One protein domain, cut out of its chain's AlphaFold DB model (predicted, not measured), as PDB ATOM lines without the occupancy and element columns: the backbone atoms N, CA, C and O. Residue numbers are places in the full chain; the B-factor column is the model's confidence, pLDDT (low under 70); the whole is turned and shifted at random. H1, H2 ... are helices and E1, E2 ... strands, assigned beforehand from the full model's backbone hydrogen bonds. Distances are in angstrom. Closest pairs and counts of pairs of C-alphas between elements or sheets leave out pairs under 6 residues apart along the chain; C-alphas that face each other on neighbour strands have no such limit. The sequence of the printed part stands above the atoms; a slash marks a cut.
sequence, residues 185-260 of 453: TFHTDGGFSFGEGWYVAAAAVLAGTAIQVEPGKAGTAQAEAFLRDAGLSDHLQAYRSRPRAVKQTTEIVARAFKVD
ATOM      1  N   THR A 185      45.046 -10.952 -13.676       88.38
ATOM      2  CA  THR A 185      46.222 -11.049 -12.819       88.38
ATOM      3  C   THR A 185      46.843 -12.414 -13.011       88.38
ATOM      4  O   THR A 185      46.232 -13.430 -12.679       88.38
ATOM      5  N   PHE A 186      48.068 -12.425 -13.514       88.62
ATOM      6  CA  PHE A 186      48.932 -13.585 -13.471       88.62
ATOM      7  C   PHE A 186      49.536 -13.662 -12.068       88.62
ATOM      8  O   PHE A 186      50.471 -12.943 -11.722       88.62
ATOM      9  N   HIS A 187      48.935 -14.491 -11.224       84.44
ATOM     10  CA  HIS A 187      49.352 -14.653  -9.836       84.44
ATOM     11  C   HIS A 187      50.658 -15.454  -9.729       84.44
ATOM     12  O   HIS A 187      50.862 -16.448 -10.431       84.44
ATOM     13  N   THR A 188      51.546 -15.000  -8.847       81.81
ATOM     14  CA  THR A 188      52.924 -15.499  -8.696       81.81
ATOM     15  C   THR A 188      53.271 -15.880  -7.256       81.81
ATOM     16  O   THR A 188      54.421 -16.201  -6.950       81.81
ATOM     17  N   ASP A 189      52.292 -15.850  -6.351       74.75
ATOM     18  CA  ASP A 189      52.421 -16.335  -4.985       74.75
ATOM     19  C   ASP A 189      52.468 -17.867  -4.942       74.75
ATOM     20  O   ASP A 189      51.683 -18.548  -5.594       74.75
ATOM     21  N   GLY A 190      53.374 -18.425  -4.132       57.62
ATOM     22  CA  GLY A 190      53.593 -19.878  -4.057       57.62
ATOM     23  C   GLY A 190      52.390 -20.694  -3.562       57.62
ATOM     24  O   GLY A 190      52.369 -21.906  -3.748       57.62
ATOM     25  N   GLY A 191      51.390 -20.046  -2.951       51.59
ATOM     26  CA  GLY A 191      50.128 -20.666  -2.531       51.59
ATOM     27  C   GLY A 191      49.011 -20.602  -3.577       51.59
ATOM     28  O   GLY A 191      47.965 -21.221  -3.390       51.59
ATOM     29  N   PHE A 192      49.204 -19.862  -4.670       47.22
ATOM     30  CA  PHE A 192      48.207 -19.726  -5.720       47.22
ATOM     31  C   PHE A 192      48.558 -20.624  -6.899       47.22
ATOM     32  O   PHE A 192      49.707 -20.716  -7.330       47.22
ATOM     33  N   SER A 193      47.554 -21.367  -7.367       51.41
ATOM     34  CA  SER A 193      47.786 -22.530  -8.209       51.41
ATOM     35  C   SER A 193      48.512 -22.130  -9.493       51.41
ATOM     36  O   SER A 193      48.053 -21.277 -10.250       51.41
ATOM     37  N   PHE A 194      49.631 -22.800  -9.750       57.41
ATOM     38  CA  PHE A 194      50.461 -22.661 -10.943       57.41
ATOM     39  C   PHE A 194      49.660 -22.723 -12.271       57.41
ATOM     40  O   PHE A 194      50.112 -22.180 -13.279       57.41
ATOM     41  N   GLY A 195      48.449 -23.294 -12.241       61.53
ATOM     42  CA  GLY A 195      47.527 -23.503 -13.353       61.53
ATOM     43  C   GLY A 195      46.734 -22.266 -13.727       61.53
ATOM     44  O   GLY A 195      46.428 -22.093 -14.899       61.53
ATOM     45  N   GLU A 196      46.514 -21.341 -12.782       73.69
ATOM     46  CA  GLU A 196      45.922 -20.032 -13.095       73.69
ATOM     47  C   GLU A 196      46.748 -19.265 -14.123       73.69
ATOM     48  O   GLU A 196      46.198 -18.644 -15.031       73.69
ATOM     49  N   GLY A 197      48.072 -19.405 -14.048       82.56
ATOM     50  CA  GLY A 197      48.972 -18.847 -15.049       82.56
ATOM     51  C   GLY A 197      48.733 -19.404 -16.455       82.56
ATOM     52  O   GLY A 197      48.782 -18.641 -17.418       82.56
ATOM     53  N   TRP A 198      48.429 -20.702 -16.593       88.25
ATOM     54  CA  TRP A 198      48.278 -21.337 -17.905       88.25
ATOM     55  C   TRP A 198      47.101 -20.782 -18.685       88.25
ATOM     56  O   TRP A 198      47.276 -20.348 -19.820       88.25
ATOM     57  N   TYR A 199      45.914 -20.745 -18.087       88.12
ATOM     58  CA  TYR A 199      44.741 -20.256 -18.804       88.12
ATOM     59  C   TYR A 199      44.651 -18.730 -18.875       88.12
ATOM     60  O   TYR A 199      44.031 -18.226 -19.806       88.12
ATOM     61  N   VAL A 200      45.306 -17.974 -17.981       91.06
ATOM     62  CA  VAL A 200      45.483 -16.520 -18.177       91.06
ATOM     63  C   VAL A 200      46.359 -16.249 -19.399       91.06
ATOM     64  O   VAL A 200      45.947 -15.504 -20.286       91.06
ATOM     65  N   ALA A 201      47.528 -16.893 -19.491       93.44
ATOM     66  CA  ALA A 201      48.396 -16.753 -20.657       93.44
ATOM     67  C   ALA A 201      47.719 -17.278 -21.931       93.44
ATOM     68  O   ALA A 201      47.793 -16.635 -22.972       93.44
ATOM     69  N   ALA A 202      46.991 -18.395 -21.854       95.00
ATOM     70  CA  ALA A 202      46.290 -18.951 -23.007       95.00
ATOM     71  C   ALA A 202      45.160 -18.033 -23.489       95.00
ATOM     72  O   ALA A 202      45.008 -17.833 -24.690       95.00
ATOM     73  N   ALA A 203      44.400 -17.419 -22.577       94.75
ATOM     74  CA  ALA A 203      43.386 -16.426 -22.930       94.75
ATOM     75  C   ALA A 203      43.996 -15.179 -23.596       94.75
ATOM     76  O   ALA A 203      43.361 -14.572 -24.462       94.75
ATOM     77  N   ALA A 204      45.224 -14.801 -23.229       95.50
ATOM     78  CA  ALA A 204      45.957 -13.738 -23.909       95.50
ATOM     79  C   ALA A 204      46.402 -14.160 -25.314       95.50
ATOM     80  O   ALA A 204      46.062 -13.479 -26.277       95.50
ATOM     81  N   VAL A 205      47.036 -15.331 -25.455       96.94
ATOM     82  CA  VAL A 205      47.456 -15.866 -26.763       96.94
ATOM     83  C   VAL A 205      46.272 -16.006 -27.714       96.94
ATOM     84  O   VAL A 205      46.395 -15.662 -28.884       96.94
ATOM     85  N   LEU A 206      45.135 -16.524 -27.240       96.88
ATOM     86  CA  LEU A 206      44.003 -16.895 -28.091       96.88
ATOM     87  C   LEU A 206      43.055 -15.731 -28.385       96.88
ATOM     88  O   LEU A 206      42.557 -15.646 -29.509       96.88
ATOM     89  N   ALA A 207      42.831 -14.843 -27.411       94.88
ATOM     90  CA  ALA A 207      41.815 -13.790 -27.481       94.88
ATOM     91  C   ALA A 207      42.341 -12.369 -27.202       94.88
ATOM     92  O   ALA A 207      41.539 -11.444 -27.083       94.88
ATOM     93  N   GLY A 208      43.658 -12.175 -27.075       94.44
ATOM     94  CA  GLY A 208      44.270 -10.855 -26.871       94.44
ATOM     95  C   GLY A 208      43.981 -10.232 -25.503       94.44
ATOM     96  O   GLY A 208      44.021  -9.015 -25.341       94.44
ATOM     97  N   THR A 209      43.640 -11.064 -24.519       92.44
ATOM     98  CA  THR A 209      43.316 -10.633 -23.157       92.44
ATOM     99  C   THR A 209      44.495  -9.898 -22.508       92.44
ATOM    100  O   THR A 209      45.612 -10.405 -22.506       92.44
ATOM    101  N   ALA A 210      44.236  -8.731 -21.910       93.19
ATOM    102  CA  ALA A 210      45.241  -7.986 -21.154       93.19
ATOM    103  C   ALA A 210      45.641  -8.720 -19.865       93.19
ATOM    104  O   ALA A 210      44.795  -9.299 -19.174       93.19
ATOM    105  N   ILE A 211      46.924  -8.659 -19.515       93.25
ATOM    106  CA  ILE A 211      47.514  -9.334 -18.360       93.25
ATOM    107  C   ILE A 211      48.236  -8.309 -17.485       93.25
ATOM    108  O   ILE A 211      48.822  -7.351 -17.969       93.25
ATOM    109  N   GLN A 212      48.231  -8.533 -16.179       92.50
ATOM    110  CA  GLN A 212      49.060  -7.817 -15.217       92.50
ATOM    111  C   GLN A 212      49.735  -8.815 -14.274       92.50
ATOM    112  O   GLN A 212      49.175  -9.871 -13.973       92.50
ATOM    113  N   VAL A 213      50.912  -8.469 -13.765       91.12
ATOM    114  CA  VAL A 213      51.650  -9.274 -12.783       91.12
ATOM    115  C   VAL A 213      51.781  -8.456 -11.502       91.12
ATOM    116  O   VAL A 213      52.089  -7.270 -11.558       91.12
ATOM    117  N   GLU A 214      51.496  -9.055 -10.343       89.12
ATOM    118  CA  GLU A 214      51.653  -8.354  -9.061       89.12
ATOM    119  C   GLU A 214      53.149  -8.132  -8.767       89.12
ATOM    120  O   GLU A 214      53.895  -9.114  -8.718       89.12
ATOM    121  N   PRO A 215      53.604  -6.882  -8.559       89.19
ATOM    122  CA  PRO A 215      55.018  -6.596  -8.351       89.19
ATOM    123  C   PRO A 215      55.509  -7.097  -6.985       89.19
ATOM    124  O   PRO A 215      54.751  -7.214  -6.021       89.19
ATOM    125  N   GLY A 216      56.815  -7.362  -6.887       86.94
ATOM    126  CA  GLY A 216      57.486  -7.660  -5.616       86.94
ATOM    127  C   GLY A 216      57.227  -9.057  -5.039       86.94
ATOM    128  O   GLY A 216      57.605  -9.325  -3.901       86.94
ATOM    129  N   LYS A 217      56.603  -9.974  -5.790       87.31
ATOM    130  CA  LYS A 217      56.486 -11.389  -5.390       87.31
ATOM    131  C   LYS A 217      57.686 -12.201  -5.862       87.31
ATOM    132  O   LYS A 217      58.243 -11.919  -6.921       87.31
ATOM    133  N   ALA A 218      58.004 -13.275  -5.139       84.69
ATOM    134  CA  ALA A 218      59.108 -14.177  -5.475       84.69
ATOM    135  C   ALA A 218      59.019 -14.752  -6.902       84.69
ATOM    136  O   ALA A 218      60.048 -14.925  -7.540       84.69
ATOM    137  N   GLY A 219      57.802 -15.008  -7.403       85.19
ATOM    138  CA  GLY A 219      57.558 -15.554  -8.742       85.19
ATOM    139  C   GLY A 219      57.453 -14.523  -9.879       85.19
ATOM    140  O   GLY A 219      57.165 -14.904 -11.013       85.19
ATOM    141  N   THR A 220      57.588 -13.220  -9.588       89.12
ATOM    142  CA  THR A 220      57.307 -12.130 -10.551       89.12
ATOM    143  C   THR A 220      58.223 -12.209 -11.765       89.12
ATOM    144  O   THR A 220      57.741 -12.246 -12.893       89.12
ATOM    145  N   ALA A 221      59.534 -12.325 -11.535       88.81
ATOM    146  CA  ALA A 221      60.522 -12.355 -12.608       88.81
ATOM    147  C   ALA A 221      60.330 -13.564 -13.539       88.81
ATOM    148  O   ALA A 221      60.409 -13.406 -14.757       88.81
ATOM    149  N   GLN A 222      60.022 -14.754 -12.999       88.00
ATOM    150  CA  GLN A 222      59.735 -15.929 -13.832       88.00
ATOM    151  C   GLN A 222      58.447 -15.754 -14.645       88.00
ATOM    152  O   GLN A 222      58.391 -16.166 -15.800       88.00
ATOM    153  N   ALA A 223      57.404 -15.153 -14.065       89.56
ATOM    154  CA  ALA A 223      56.161 -14.902 -14.789       89.56
ATOM    155  C   ALA A 223      56.361 -13.906 -15.934       89.56
ATOM    156  O   ALA A 223      55.936 -14.174 -17.052       89.56
ATOM    157  N   GLU A 224      57.045 -12.790 -15.684       91.00
ATOM    158  CA  GLU A 224      57.348 -11.791 -16.712       91.00
ATOM    159  C   GLU A 224      58.253 -12.345 -17.813       91.00
ATOM    160  O   GLU A 224      58.042 -12.041 -18.985       91.00
ATOM    161  N   ALA A 225      59.257 -13.155 -17.467       89.94
ATOM    162  CA  ALA A 225      60.088 -13.838 -18.455       89.94
ATOM    163  C   ALA A 225      59.245 -14.777 -19.327       89.94
ATOM    164  O   ALA A 225      59.234 -14.625 -20.543       89.94
ATOM    165  N   PHE A 226      58.443 -15.652 -18.712       90.88
ATOM    166  CA  PHE A 226      57.551 -16.556 -19.439       90.88
ATOM    167  C   PHE A 226      56.575 -15.817 -20.367       90.88
ATOM    168  O   PHE A 226      56.396 -16.223 -21.512       90.88
ATOM    169  N   LEU A 227      55.945 -14.735 -19.899       93.19
ATOM    170  CA  LEU A 227      54.991 -13.970 -20.708       93.19
ATOM    171  C   LEU A 227      55.682 -13.276 -21.891       93.19
ATOM    172  O   LEU A 227      55.146 -13.294 -22.996       93.19
ATOM    173  N   ARG A 228      56.885 -12.723 -21.694       92.25
ATOM    174  CA  ARG A 228      57.687 -12.150 -22.787       92.25
ATOM    175  C   ARG A 228      58.105 -13.210 -23.800       92.25
ATOM    176  O   ARG A 228      57.910 -13.012 -24.995       92.25
ATOM    177  N   ASP A 229      58.594 -14.348 -23.323       90.25
ATOM    178  CA  ASP A 229      59.014 -15.470 -24.164       90.25
ATOM    179  C   ASP A 229      57.846 -16.096 -24.942       90.25
ATOM    180  O   ASP A 229      58.065 -16.708 -25.986       90.25
ATOM    181  N   ALA A 230      56.619 -15.944 -24.436       92.06
ATOM    182  CA  ALA A 230      55.380 -16.331 -25.105       92.06
ATOM    183  C   ALA A 230      54.841 -15.265 -26.078       92.06
ATOM    184  O   ALA A 230      53.749 -15.437 -26.622       92.06
ATOM    185  N   GLY A 231      55.570 -14.163 -26.290       94.12
ATOM    186  CA  GLY A 231      55.172 -13.076 -27.186       94.12
ATOM    187  C   GLY A 231      54.055 -12.186 -26.633       94.12
ATOM    188  O   GLY A 231      53.368 -11.525 -27.403       94.12
ATOM    189  N   LEU A 232      53.845 -12.163 -25.312       95.38
ATOM    190  CA  LEU A 232      52.730 -11.455 -24.671       95.38
ATOM    191  C   LEU A 232      53.110 -10.088 -24.088       95.38
ATOM    192  O   LEU A 232      52.338  -9.523 -23.316       95.38
ATOM    193  N   SER A 233      54.275  -9.542 -24.449       94.62
ATOM    194  CA  SER A 233      54.756  -8.240 -23.964       94.62
ATOM    195  C   SER A 233      53.734  -7.120 -24.178       94.62
ATOM    196  O   SER A 233      53.456  -6.368 -23.249       94.62
ATOM    197  N   ASP A 234      53.109  -7.071 -25.357       94.50
ATOM    198  CA  ASP A 234      52.135  -6.032 -25.723       94.50
ATOM    199  C   ASP A 234      50.792  -6.176 -24.985       94.50
ATOM    200  O   ASP A 234      49.966  -5.263 -24.978       94.50
ATOM    201  N   HIS A 235      50.572  -7.319 -24.331       93.75
ATOM    202  CA  HIS A 235      49.400  -7.570 -23.497       93.75
ATOM    203  C   HIS A 235      49.649  -7.252 -22.017       93.75
ATOM    204  O   HIS A 235      48.695  -7.284 -21.234       93.75
ATOM    205  N   LEU A 236      50.890  -6.949 -21.615       93.31
ATOM    206  CA  LEU A 236      51.224  -6.592 -20.239       93.31
ATOM    207  C   LEU A 236      50.803  -5.155 -19.923       93.31
ATOM    208  O   LEU A 236      51.124  -4.209 -20.637       93.31
ATOM    209  N   GLN A 237      50.116  -4.989 -18.799       92.31
ATOM    210  CA  GLN A 237      49.693  -3.699 -18.269       92.31
ATOM    211  C   GLN A 237      50.215  -3.490 -16.850       92.31
ATOM    212  O   GLN A 237      50.526  -4.437 -16.121       92.31
ATOM    213  N   ALA A 238      50.273  -2.222 -16.442       91.06
ATOM    214  CA  ALA A 238      50.620  -1.854 -15.078       91.06
ATOM    215  C   ALA A 238      49.636  -2.476 -14.077       91.06
ATOM    216  O   ALA A 238      48.418  -2.427 -14.265       91.06
ATOM    217  N   TYR A 239      50.174  -3.028 -12.990       89.81
ATOM    218  CA  TYR A 239      49.369  -3.693 -11.976       89.81
ATOM    219  C   TYR A 239      48.389  -2.739 -11.291       89.81
ATOM    220  O   TYR A 239      48.771  -1.712 -10.729       89.81
ATOM    221  N   ARG A 240      47.119  -3.143 -11.263       87.38
ATOM    222  CA  ARG A 240      46.058  -2.556 -10.446       87.38
ATOM    223  C   ARG A 240      45.350  -3.664  -9.680       87.38
ATOM    224  O   ARG A 240      44.954  -4.685 -10.249       87.38
ATOM    225  N   SER A 241      45.170  -3.459  -8.378       80.69
ATOM    226  CA  SER A 241      44.490  -4.439  -7.531       80.69
ATOM    227  C   SER A 241      43.090  -4.743  -8.069       80.69
ATOM    228  O   SER A 241      42.350  -3.848  -8.476       80.69
ATOM    229  N   ARG A 242      42.735  -6.026  -8.082       77.31
ATOM    230  CA  ARG A 242      41.411  -6.535  -8.452       77.31
ATOM    231  C   ARG A 242      41.070  -7.731  -7.566       77.31
ATOM    232  O   ARG A 242      41.983  -8.400  -7.074       77.31
ATOM    233  N   PRO A 243      39.783  -8.048  -7.354       73.00
ATOM    234  CA  PRO A 243      39.383  -9.247  -6.644       73.00
ATOM    235  C   PRO A 243      40.005 -10.489  -7.278       73.00
ATOM    236  O   PRO A 243      39.972 -10.667  -8.495       73.00
ATOM    237  N   ARG A 244      40.534 -11.377  -6.432       68.62
ATOM    238  CA  ARG A 244      41.065 -12.676  -6.851       68.62
ATOM    239  C   ARG A 244      39.915 -13.578  -7.313       68.62
ATOM    240  O   ARG A 244      39.269 -14.224  -6.495       68.62
ATOM    241  N   ALA A 245      39.610 -13.562  -8.608       63.72
ATOM    242  CA  ALA A 245      38.851 -14.597  -9.305       63.72
ATOM    243  C   ALA A 245      39.025 -14.414 -10.817       63.72
ATOM    244  O   ALA A 245      38.688 -13.369 -11.369       63.72
ATOM    245  N   VAL A 246      39.544 -15.435 -11.489       63.62
ATOM    246  CA  VAL A 246      39.798 -15.422 -12.934       63.62
ATOM    247  C   VAL A 246      38.934 -16.501 -13.583       63.62
ATOM    248  O   VAL A 246      39.432 -17.437 -14.192       63.62
ATOM    249  N   LYS A 247      37.615 -16.446 -13.361       72.44
ATOM    250  CA  LYS A 247      36.715 -17.521 -13.814       72.44
ATOM    251  C   LYS A 247      36.486 -17.489 -15.327       72.44
ATOM    252  O   LYS A 247      36.299 -18.538 -15.923       72.44
ATOM    253  N   GLN A 248      36.560 -16.307 -15.937       85.50
ATOM    254  CA  GLN A 248      36.241 -16.104 -17.349       85.50
ATOM    255  C   GLN A 248      37.309 -16.660 -18.305       85.50
ATOM    256  O   GLN A 248      37.010 -16.949 -19.457       85.50
ATOM    257  N   THR A 249      38.562 -16.810 -17.868       88.62
ATOM    258  CA  THR A 249      39.658 -17.242 -18.755       88.62
ATOM    259  C   THR A 249      39.512 -18.686 -19.216       88.62
ATOM    260  O   THR A 249      39.877 -18.984 -20.350       88.62
ATOM    261  N   THR A 250      38.936 -19.577 -18.405       89.19
ATOM    262  CA  THR A 250      38.670 -20.951 -18.853       89.19
ATOM    263  C   THR A 250      37.594 -20.991 -19.936       89.19
ATOM    264  O   THR A 250      37.759 -21.736 -20.899       89.19
ATOM    265  N   GLU A 251      36.564 -20.144 -19.844       90.69
ATOM    266  CA  GLU A 251      35.540 -19.973 -20.885       90.69
ATOM    267  C   GLU A 251      36.124 -19.378 -22.176       90.69
ATOM    268  O   GLU A 251      35.867 -19.905 -23.256       90.69
ATOM    269  N   ILE A 252      36.982 -18.354 -22.080       92.50
ATOM    270  CA  ILE A 252      37.676 -17.767 -23.241       92.50
ATOM    271  C   ILE A 252      38.497 -18.827 -23.985       92.50
ATOM    272  O   ILE A 252      38.426 -18.926 -25.211       92.50
ATOM    273  N   VAL A 253      39.263 -19.636 -23.246       94.56
ATOM    274  CA  VAL A 253      40.055 -20.728 -23.826       94.56
ATOM    275  C   VAL A 253      39.138 -21.770 -24.468       94.56
ATOM    276  O   VAL A 253      39.343 -22.122 -25.628       94.56
ATOM    277  N   ALA A 254      38.089 -22.210 -23.768       94.38
ATOM    278  CA  ALA A 254      37.125 -23.170 -24.300       94.38
ATOM    279  C   ALA A 254      36.489 -22.695 -25.610       94.38
ATOM    280  O   ALA A 254      36.359 -23.477 -26.546       94.38
ATOM    281  N   ARG A 255      36.117 -21.414 -25.698       94.69
ATOM    282  CA  ARG A 255      35.526 -20.817 -26.900       94.69
ATOM    283  C   ARG A 255      36.461 -20.924 -28.104       94.69
ATOM    284  O   ARG A 255      36.011 -21.310 -29.175       94.69
ATOM    285  N   ALA A 256      37.748 -20.635 -27.928       96.69
ATOM    286  CA  ALA A 256      38.731 -20.759 -29.004       96.69
ATOM    287  C   ALA A 256      38.879 -22.211 -29.486       96.69
ATOM    288  O   ALA A 256      38.886 -22.457 -30.689       96.69
ATOM    289  N   PHE A 257      38.920 -23.172 -28.558       97.25
ATOM    290  CA  PHE A 257      38.967 -24.594 -28.901       97.25
ATOM    291  C   PHE A 257      37.675 -25.093 -29.561       97.25
ATOM    292  O   PHE A 257      37.752 -25.872 -30.500       97.25
ATOM    293  N   LYS A 258      36.494 -24.620 -29.140       96.38
ATOM    294  CA  LYS A 258      35.210 -24.949 -29.790       96.38
ATOM    295  C   LYS A 258      35.147 -24.453 -31.242       96.38
ATOM    296  O   LYS A 258      34.453 -25.063 -32.047       96.38
ATOM    297  N   VAL A 259      35.831 -23.350 -31.563       97.06
ATOM    298  CA  VAL A 259      35.883 -22.786 -32.923       97.06
ATOM    299  C   VAL A 259      36.851 -23.565 -33.812       97.06
ATOM    300  O   VAL A 259      36.464 -23.994 -34.894       97.06
ATOM    301  N   ASP A 260      38.096 -23.739 -33.371       97.25
ATOM    302  CA  ASP A 260      39.121 -24.474 -34.117       97.25
ATOM    303  C   ASP A 260      40.154 -25.068 -33.139       97.25
ATOM    304  O   ASP A 260      41.095 -24.375 -32.724       97.25
TER     305      ASP A 260
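What this domain is: This is residues 185 to 260 of the 453 residues of an uncharacterized protein of Sorangium cellulosum (strain So ce56) (UniProt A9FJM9). Three helices stand in a loose row, H3, H1, H2, with H1 in the middle, and the short strand E1 lies over one side of H1 and H2. The long link of residues 230 to 247 loops round past the far side of E1 and returns to H3 at the other end of the row. The printed part has 76 residues with three named helices and one named strand, in the order H1, E1, H2, H3, and its class is mostly helix. It is compact, with a radius of gyration of the C-alphas of 12.0 A, yet elongated, spanning 38 by 23 by 20 A.

Where its parts are: Find C-alpha 194 at (50.461, -22.661, -10.943); from there H1, residues 194 to 207, runs 20.7 A. Next comes E1, residues 211 to 213. H2, residues 220 to 229, covers 14.1 A. H3, residues 248 to 259, covers 17.0 A and ends at C-alpha 259 at (35.883, -22.786, -32.923).

How they stand to each other: Look first at Ala 203 and Val 253, the closest C-alphas of H1 and H3, 5.5 A apart. These helices touch and run the same way at a steep tilt of 51 degrees. H1 and H2 are close but not clearly touching, with the C-alphas of Ala 201 and Leu 227 closest at 7.2 A. They run the same way at a shallow tilt of 33 degrees, only just short of steep. The closest C-alphas of E1 and H2, those of Val 213 and Thr 220, are 6.7 A apart. E1 pairs with no named strand, but residues 185 to 186 pair in parallel with its residues 212 to 213. H2 and H3 are apart. In H2 and H3 every O i to N i+4 pair is within hydrogen-bond range; in H1, 9 of 10 are.

The domain as a whole: The two C-alphas farthest apart, those of Gly 216 and Val 259, are 38.0 A apart. The printed part has no cut, and the link from H2 to H3 is long. In the B-factor column you will find pLDDT under 70 at residues 190 to 195 and 244 to 246.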